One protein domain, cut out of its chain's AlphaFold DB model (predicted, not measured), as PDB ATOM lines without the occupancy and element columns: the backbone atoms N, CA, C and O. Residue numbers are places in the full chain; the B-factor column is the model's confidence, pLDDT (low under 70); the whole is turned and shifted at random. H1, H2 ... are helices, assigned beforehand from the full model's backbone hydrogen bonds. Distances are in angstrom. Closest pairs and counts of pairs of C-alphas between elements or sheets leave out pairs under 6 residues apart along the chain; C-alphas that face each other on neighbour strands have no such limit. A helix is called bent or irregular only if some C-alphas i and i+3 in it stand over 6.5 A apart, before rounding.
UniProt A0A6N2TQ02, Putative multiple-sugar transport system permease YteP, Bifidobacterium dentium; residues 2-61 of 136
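This is residues 2 to 61 of the 136 residues of the protein "Putative multiple-sugar transport system permease YteP" of Bifidobacterium dentium (UniProt A0A6N2TQ02). An extended zigzag of three helices with no common core: an unnamed first stretch that folds back on itself near Asn 12 and Gly 13, the short helix H1, the helix H2 running back the opposite way, and then, round a corner, the long kinked helix H3, which sticks out as an arm and makes much of the length. No helix touches another. The printed part has 60 residues with three named helices, in the order H1, H2, H3, and no named strand; the class is all helix, with 41 of the 60 residues in helices. The whole is extended, with a radius of gyration of the C-alphas of 19.4 A, and its outline is a rod spanning 58 by 20 by 15 A.

Residues 2 to 16 hold no named element, and their C-alphas lie 18 to 28 A from the mean of all C-alphas. H1, residues 17 to 22, is close to but not clearly touching H2, residues 26 to 36; their closest C-alphas, those of Arg 21 and Arg 29, are 7.1 A apart. These two helices run opposite ways at a steep tilt of 43 degrees. H2 is close to but not clearly touching H3, residues 38 to 61, and the closest C-alphas, those of Phe 34 and Trp 41, are 7.8 A apart. The lines of H2 and H3 are only just about perpendicular, at 71 degrees. H1 and H3 are apart. H3 has a kink of 38 degrees near residue 49, and it is only just irregular: C-alphas 43 and 46 are 6.9 A apart. In H1 and H2 every O i to N i+4 pair is within hydrogen-bond range; in H3 it is 13 of 20.

The printed part begins with C-alpha 2 at (196.167, 203.087, 125.609). H1, Asn 17 to Arg 22, starts with C-alpha 17 at (207.996, 191.882, 116.932) and is 8.9 A from first to last C-alpha. H2, Phe 26 to His 36, is 15.3 A long by the same measure. H3, Trp 38 to Gly 61, is the longest helix, with 24 residues and 33.5 A, and ends with C-alpha 61 at (252.075, 189.186, 136.900).

The two C-alphas farthest apart, those of Asn 12 and Gly 61, are 60.6 A from each other. Residues 33 to 61 stand free, of which 33 to 36 belong to H2 and 38 to 61 to H3. The body without them has 31 residues and spans 30 by 19 by 8 A. The links H1 to H2 and H2 to H3 are tight, and the printed part has no cut. The mean pLDDT of the printed part is 79.0; residues 2 to 11, 15 to 16 and 18 to 23 are under 70, while the mean of H3 is 94.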
ATOM      1  N   SER A   2     194.707 203.167 125.461       43.03
ATOM      2  CA  SER A   2     196.167 203.087 125.609       43.03
ATOM      3  C   SER A   2     196.890 203.504 124.322       43.03
ATOM      4  O   SER A   2     196.823 202.800 123.320       43.03
ATOM      5  N   ARG A   3     197.604 204.637 124.341       48.56
ATOM      6  CA  ARG A   3     198.338 205.189 123.179       48.56
ATOM      7  C   ARG A   3     199.601 204.409 122.772       48.56
ATOM      8  O   ARG A   3     200.211 204.752 121.770       48.56
ATOM      9  N   LYS A   4     200.002 203.360 123.503       46.72
ATOM     10  CA  LYS A   4     201.203 202.561 123.172       46.72
ATOM     11  C   LYS A   4     200.953 201.382 122.223       46.72
ATOM     12  O   LYS A   4     201.914 200.758 121.798       46.72
ATOM     13  N   ALA A   5     199.699 201.070 121.890       45.59
ATOM     14  CA  ALA A   5     199.377 199.899 121.068       45.59
ATOM     15  C   ALA A   5     199.494 200.139 119.549       45.59
ATOM     16  O   ALA A   5     199.530 199.180 118.790       45.59
ATOM     17  N   VAL A   6     199.566 201.400 119.100       49.50
ATOM     18  CA  VAL A   6     199.429 201.754 117.672       49.50
ATOM     19  C   VAL A   6     200.750 201.665 116.891       49.50
ATOM     20  O   VAL A   6     200.724 201.555 115.677       49.50
ATOM     21  N   SER A   7     201.915 201.627 117.546       52.84
ATOM     22  CA  SER A   7     203.222 201.561 116.858       52.84
ATOM     23  C   SER A   7     203.739 200.134 116.632       52.84
ATOM     24  O   SER A   7     204.947 199.925 116.545       52.84
ATOM     25  N   VAL A   8     202.855 199.140 116.695       57.34
ATOM     26  CA  VAL A   8     203.236 197.727 116.830       57.34
ATOM     27  C   VAL A   8     202.737 196.882 115.658       57.34
ATOM     28  O   VAL A   8     203.085 195.714 115.562       57.34
ATOM     29  N   VAL A   9     201.936 197.457 114.764       59.41
ATOM     30  CA  VAL A   9     201.352 196.769 113.612       59.41
ATOM     31  C   VAL A   9     201.784 197.525 112.358       59.41
ATOM     32  O   VAL A   9     201.547 198.728 112.268       59.41
ATOM     33  N   ASP A  10     202.472 196.833 111.453       64.75
ATOM     34  CA  ASP A  10     202.884 197.336 110.137       64.75
ATOM     35  C   ASP A  10     201.651 197.616 109.249       64.75
ATOM     36  O   ASP A  10     200.560 197.110 109.528       64.75
ATOM     37  N   GLU A  11     201.804 198.376 108.160       66.19
ATOM     38  CA  GLU A  11     200.716 198.734 107.223       66.19
ATOM     39  C   GLU A  11     199.966 197.503 106.668       66.19
ATOM     40  O   GLU A  11     198.795 197.585 106.304       66.19
ATOM     41  N   ASN A  12     200.612 196.332 106.697       72.19
ATOM     42  CA  ASN A  12     200.072 195.037 106.282       72.19
ATOM     43  C   ASN A  12     199.318 194.266 107.389       72.19
ATOM     44  O   ASN A  12     199.005 193.086 107.216       72.19
ATOM     45  N   GLY A  13     199.068 194.869 108.554       72.19
ATOM     46  CA  GLY A  13     198.399 194.197 109.677       72.19
ATOM     47  C   GLY A  13     199.281 193.194 110.438       72.19
ATOM     48  O   GLY A  13     198.785 192.468 111.300       72.19
ATOM     49  N   VAL A  14     200.587 193.146 110.146       71.88
ATOM     50  CA  VAL A  14     201.549 192.236 110.787       71.88
ATOM     51  C   VAL A  14     202.159 192.903 112.017       71.88
ATOM     52  O   VAL A  14     202.653 194.025 111.951       71.88
ATOM     53  N   VAL A  15     202.145 192.209 113.156       68.75
ATOM     54  CA  VAL A  15     202.743 192.712 114.400       68.75
ATOM     55  C   VAL A  15     204.273 192.753 114.266       68.75
ATOM     56  O   VAL A  15     204.913 191.704 114.153       68.75
ATOM     57  N   ASP A  16     204.879 193.943 114.322       68.81
ATOM     58  CA  ASP A  16     206.336 194.110 114.312       68.81
ATOM     59  C   ASP A  16     206.930 193.718 115.674       68.81
ATOM     60  O   ASP A  16     207.049 194.505 116.623       68.81
ATOM     61  N   ASN A  17     207.357 192.460 115.756       70.50
ATOM     62  CA  ASN A  17     207.996 191.882 116.932       70.50
ATOM     63  C   ASN A  17     209.281 192.620 117.362       70.50
ATOM     64  O   ASN A  17     209.657 192.547 118.537       70.50
ATOM     65  N   ASN A  18     209.958 193.354 116.472       69.69
ATOM     66  CA  ASN A  18     211.145 194.139 116.824       69.69
ATOM     67  C   ASN A  18     210.775 195.457 117.519       69.69
ATOM     68  O   ASN A  18     211.417 195.814 118.518       69.69
ATOM     69  N   ALA A  19     209.715 196.137 117.068       68.25
ATOM     70  CA  ALA A  19     209.145 197.298 117.754       68.25
ATOM     71  C   ALA A  19     208.625 196.927 119.157       68.25
ATOM     72  O   ALA A  19     208.923 197.627 120.133       68.25
ATOM     73  N   VAL A  20     207.968 195.764 119.300       67.00
ATOM     74  CA  VAL A  20     207.572 195.208 120.612       67.00
ATOM     75  C   VAL A  20     208.792 195.003 121.510       67.00
ATOM     76  O   VAL A  20     208.792 195.424 122.670       67.00
ATOM     77  N   ARG A  21     209.860 194.382 120.992       64.81
ATOM     78  CA  ARG A  21     211.051 194.020 121.784       64.81
ATOM     79  C   ARG A  21     211.865 195.226 122.260       64.81
ATOM     80  O   ARG A  21     212.524 195.119 123.294       64.81
ATOM     81  N   ARG A  22     211.813 196.373 121.567       67.12
ATOM     82  CA  ARG A  22     212.425 197.638 122.035       67.12
ATOM     83  C   ARG A  22     211.706 198.247 123.239       67.12
ATOM     84  O   ARG A  22     212.350 198.936 124.021       67.12
ATOM     85  N   SER A  23     210.411 197.976 123.404       68.62
ATOM     86  CA  SER A  23     209.607 198.520 124.508       68.62
ATOM     87  C   SER A  23     209.837 197.826 125.859       68.62
ATOM     88  O   SER A  23     209.337 198.286 126.885       68.62
ATOM     89  N   TRP A  24     210.577 196.711 125.878       71.69
ATOM     90  CA  TRP A  24     210.832 195.937 127.091       71.69
ATOM     91  C   TRP A  24     211.920 196.555 127.981       71.69
ATOM     92  O   TRP A  24     212.896 197.108 127.471       71.69
ATOM     93  N   PRO A  25     211.817 196.388 129.316       77.94
ATOM     94  CA  PRO A  25     212.884 196.771 130.232       77.94
ATOM     95  C   PRO A  25     214.156 195.957 129.957       77.94
ATOM     96  O   PRO A  25     214.090 194.774 129.601       77.94
ATOM     97  N   PHE A  26     215.316 196.589 130.156       75.50
ATOM     98  CA  PHE A  26     216.640 196.043 129.830       75.50
ATOM     99  C   PHE A  26     216.844 194.604 130.341       75.50
ATOM    100  O   PHE A  26     217.246 193.731 129.575       75.50
ATOM    101  N   PHE A  27     216.452 194.321 131.587       76.69
ATOM    102  CA  PHE A  27     216.592 192.995 132.203       76.69
ATOM    103  C   PHE A  27     215.784 191.892 131.495       76.69
ATOM    104  O   PHE A  27     216.291 190.788 131.295       76.69
ATOM    105  N   LYS A  28     214.556 192.187 131.038       78.50
ATOM    106  CA  LYS A  28     213.720 191.213 130.305       78.50
ATOM    107  C   LYS A  28     214.272 190.956 128.902       78.50
ATOM    108  O   LYS A  28     214.224 189.832 128.404       78.50
ATOM    109  N   ARG A  29     214.835 191.992 128.275       74.12
ATOM    110  CA  ARG A  29     215.473 191.898 126.959       74.12
ATOM    111  C   ARG A  29     216.776 191.096 127.012       74.12
ATOM    112  O   ARG A  29     217.009 190.293 126.112       74.12
ATOM    113  N   LEU A  30     217.567 191.258 128.075       80.44
ATOM    114  CA  LEU A  30     218.815 190.521 128.292       80.44
ATOM    115  C   LEU A  30     218.560 189.024 128.516       80.44
ATOM    116  O   LEU A  30     219.153 188.198 127.827       80.44
ATOM    117  N   GLY A  31     217.611 188.673 129.393       82.38
ATOM    118  CA  GLY A  31     217.234 187.275 129.635       82.38
ATOM    119  C   GLY A  31     216.681 186.577 128.386       82.38
ATOM    120  O   GLY A  31     217.033 185.432 128.104       82.38
ATOM    121  N   TRP A  32     215.879 187.286 127.581       78.81
ATOM    122  CA  TRP A  32     215.422 186.770 126.287       78.81
ATOM    123  C   TRP A  32     216.596 186.552 125.323       78.81
ATOM    124  O   TRP A  32     216.652 185.518 124.664       78.81
ATOM    125  N   HIS A  33     217.555 187.485 125.262       81.06
ATOM    126  CA  HIS A  33     218.741 187.368 124.404       81.06
ATOM    127  C   HIS A  33     219.591 186.148 124.762       81.06
ATOM    128  O   HIS A  33     219.933 185.368 123.880       81.06
ATOM    129  N   PHE A  34     219.897 185.950 126.043       81.50
ATOM    130  CA  PHE A  34     220.689 184.800 126.480       81.50
ATOM    131  C   PHE A  34     219.987 183.470 126.197       81.50
ATOM    132  O   PHE A  34     220.636 182.527 125.756       81.50
ATOM    133  N   LYS A  35     218.661 183.407 126.366       84.62
ATOM    134  CA  LYS A  35     217.886 182.205 126.033       84.62
ATOM    135  C   LYS A  35     217.854 181.928 124.526       84.62
ATOM    136  O   LYS A  35     217.972 180.778 124.121       84.62
ATOM    137  N   HIS A  36     217.677 182.958 123.699       85.75
ATOM    138  CA  HIS A  36     217.526 182.791 122.250       85.75
ATOM    139  C   HIS A  36     218.865 182.560 121.533       85.75
ATOM    140  O   HIS A  36     218.921 181.807 120.569       85.75
ATOM    141  N   TYR A  37     219.953 183.157 122.030       88.88
ATOM    142  CA  TYR A  37     221.296 183.058 121.448       88.88
ATOM    143  C   TYR A  37     222.239 182.153 122.251       88.88
ATOM    144  O   TYR A  37     223.458 182.294 122.154       88.88
ATOM    145  N   TRP A  38     221.704 181.228 123.052       89.69
ATOM    146  CA  TRP A  38     222.514 180.374 123.929       89.69
ATOM    147  C   TRP A  38     223.547 179.544 123.142       89.69
ATOM    148  O   TRP A  38     224.676 179.389 123.596       89.69
ATOM    149  N   GLN A  39     223.195 179.095 121.929       92.69
ATOM    150  CA  GLN A  39     224.087 178.347 121.034       92.69
ATOM    151  C   GLN A  39     225.314 179.179 120.633       92.69
ATOM    152  O   GLN A  39     226.438 178.696 120.719       92.69
ATOM    153  N   ASN A  40     225.120 180.457 120.288       92.06
ATOM    154  CA  ASN A  40     226.220 181.365 119.945       92.06
ATOM    155  C   ASN A  40     227.130 181.613 121.155       92.06
ATOM    156  O   ASN A  40     228.354 181.626 121.025       92.06
ATOM    157  N   TRP A  41     226.533 181.775 122.341       92.00
ATOM    158  CA  TRP A  41     227.286 181.915 123.586       92.00
ATOM    159  C   TRP A  41     228.093 180.660 123.914       92.00
ATOM    160  O   TRP A  41     229.231 180.787 124.349       92.00
ATOM    161  N   LEU A  42     227.553 179.466 123.659       94.69
ATOM    162  CA  LEU A  42     228.264 178.202 123.848       94.69
ATOM    163  C   LEU A  42     229.444 178.058 122.874       94.69
ATOM    164  O   LEU A  42     230.509 177.601 123.277       94.69
ATOM    165  N   MET A  43     229.282 178.492 121.619       95.06
ATOM    166  CA  MET A  43     230.345 178.452 120.607       95.06
ATOM    167  C   MET A  43     231.516 179.389 120.931       95.06
ATOM    168  O   MET A  43     232.666 179.024 120.697       95.06
ATOM    169  N   ILE A  44     231.253 180.582 121.479       95.75
ATOM    170  CA  ILE A  44     232.316 181.535 121.851       95.75
ATOM    171  C   ILE A  44     232.933 181.235 123.225       95.75
ATOM    172  O   ILE A  44     234.062 181.643 123.497       95.75
ATOM    173  N   LEU A  45     232.221 180.502 124.085       95.38
ATOM    174  CA  LEU A  45     232.659 180.122 125.429       95.38
ATOM    175  C   LEU A  45     234.089 179.547 125.474       95.38
ATOM    176  O   LEU A  45     234.891 180.080 126.244       95.38
ATOM    177  N   PRO A  46     234.473 178.540 124.658       95.56
ATOM    178  CA  PRO A  46     235.834 178.001 124.686       95.56
ATOM    179  C   PRO A  46     236.892 179.049 124.321       95.56
ATOM    180  O   PRO A  46     237.939 179.102 124.966       95.56
ATOM    181  N   ALA A  47     236.615 179.930 123.354       96.00
ATOM    182  CA  ALA A  47     237.524 181.020 123.000       96.00
ATOM    183  C   ALA A  47     237.667 182.032 124.149       96.00
ATOM    184  O   ALA A  47     238.778 182.453 124.464       96.00
ATOM    185  N   MET A  48     236.567 182.380 124.825       96.69
ATOM    186  CA  MET A  48     236.613 183.280 125.983       96.69
ATOM    187  C   MET A  48     237.375 182.675 127.162       96.69
ATOM    188  O   MET A  48     238.172 183.375 127.782       96.69
ATOM    189  N   ILE A  49     237.171 181.387 127.457       97.25
ATOM    190  CA  ILE A  49     237.933 180.683 128.498       97.25
ATOM    191  C   ILE A  49     239.418 180.686 128.148       97.25
ATOM    192  O   ILE A  49     240.239 181.008 129.001       97.25
ATOM    193  N   PHE A  50     239.761 180.364 126.900       96.75
ATOM    194  CA  PHE A  50     241.148 180.350 126.452       96.75
ATOM    195  C   PHE A  50     241.808 181.723 126.628       96.75
ATOM    196  O   PHE A  50     242.866 181.826 127.245       96.75
ATOM    197  N   VAL A  51     241.158 182.795 126.167       96.75
ATOM    198  CA  VAL A  51     241.654 184.170 126.341       96.75
ATOM    199  C   VAL A  51     241.748 184.541 127.825       96.75
ATOM    200  O   VAL A  51     242.742 185.124 128.253       96.75
ATOM    201  N   GLY A  52     240.760 184.167 128.636       96.75
ATOM    202  CA  GLY A  52     240.783 184.399 130.079       96.75
ATOM    203  C   GLY A  52     241.987 183.737 130.753       96.75
ATOM    204  O   GLY A  52     242.760 184.405 131.436       96.75
ATOM    205  N   LEU A  53     242.179 182.439 130.519       97.00
ATOM    206  CA  LEU A  53     243.220 181.641 131.167       97.00
ATOM    207  C   LEU A  53     244.627 181.928 130.640       97.00
ATOM    208  O   LEU A  53     245.569 181.938 131.425       97.00
ATOM    209  N   PHE A  54     244.794 182.157 129.338       95.56
ATOM    210  CA  PHE A  54     246.126 182.289 128.740       95.56
ATOM    211  C   PHE A  54     246.543 183.730 128.451       95.56
ATOM    212  O   PHE A  54     247.738 183.996 128.413       95.56
ATOM    213  N   ALA A  55     245.608 184.668 128.274       93.75
ATOM    214  CA  ALA A  55     245.951 186.077 128.070       93.75
ATOM    215  C   ALA A  55     245.768 186.900 129.352       93.75
ATOM    216  O   ALA A  55     246.691 187.603 129.753       93.75
ATOM    217  N   TYR A  56     244.623 186.788 130.035       94.69
ATOM    218  CA  TYR A  56     244.322 187.643 131.193       94.69
ATOM    219  C   TYR A  56     244.951 187.168 132.504       94.69
ATOM    220  O   TYR A  56     245.446 187.997 133.267       94.69
ATOM    221  N   VAL A  57     244.973 185.862 132.787       94.25
ATOM    222  CA  VAL A  57     245.593 185.356 134.026       94.25
ATOM    223  C   VAL A  57     247.080 185.740 134.119       94.25
ATOM    224  O   VAL A  57     247.468 186.270 135.162       94.25
ATOM    225  N   PRO A  58     247.922 185.596 133.070       92.56
ATOM    226  CA  PRO A  58     249.320 186.032 133.143       92.56
ATOM    227  C   PRO A  58     249.500 187.538 133.371       92.56
ATOM    228  O   PRO A  58     250.496 187.946 133.970       92.56
ATOM    229  N   MET A  59     248.531 188.376 132.980       92.81
ATOM    230  CA  MET A  59     248.583 189.823 133.240       92.81
ATOM    231  C   MET A  59     248.531 190.161 134.735       92.81
ATOM    232  O   MET A  59     248.992 191.233 135.129       92.81
ATOM    233  N   TYR A  60     248.076 189.244 135.596       89.00
ATOM    234  CA  TYR A  60     248.216 189.395 137.048       89.00
ATOM    235  C   TYR A  60     249.690 189.541 137.486       89.00
ATOM    236  O   TYR A  60     249.982 190.155 138.514       89.00
ATOM    237  N   GLY A  61     250.636 189.035 136.687       87.19
ATOM    238  CA  GLY A  61     252.075 189.186 136.900       87.19
ATOM    239  C   GLY A  61     252.608 190.609 136.703       87.19
ATOM    240  O   GLY A  61     253.704 190.901 137.171       87.19
TER     241      GLY A  61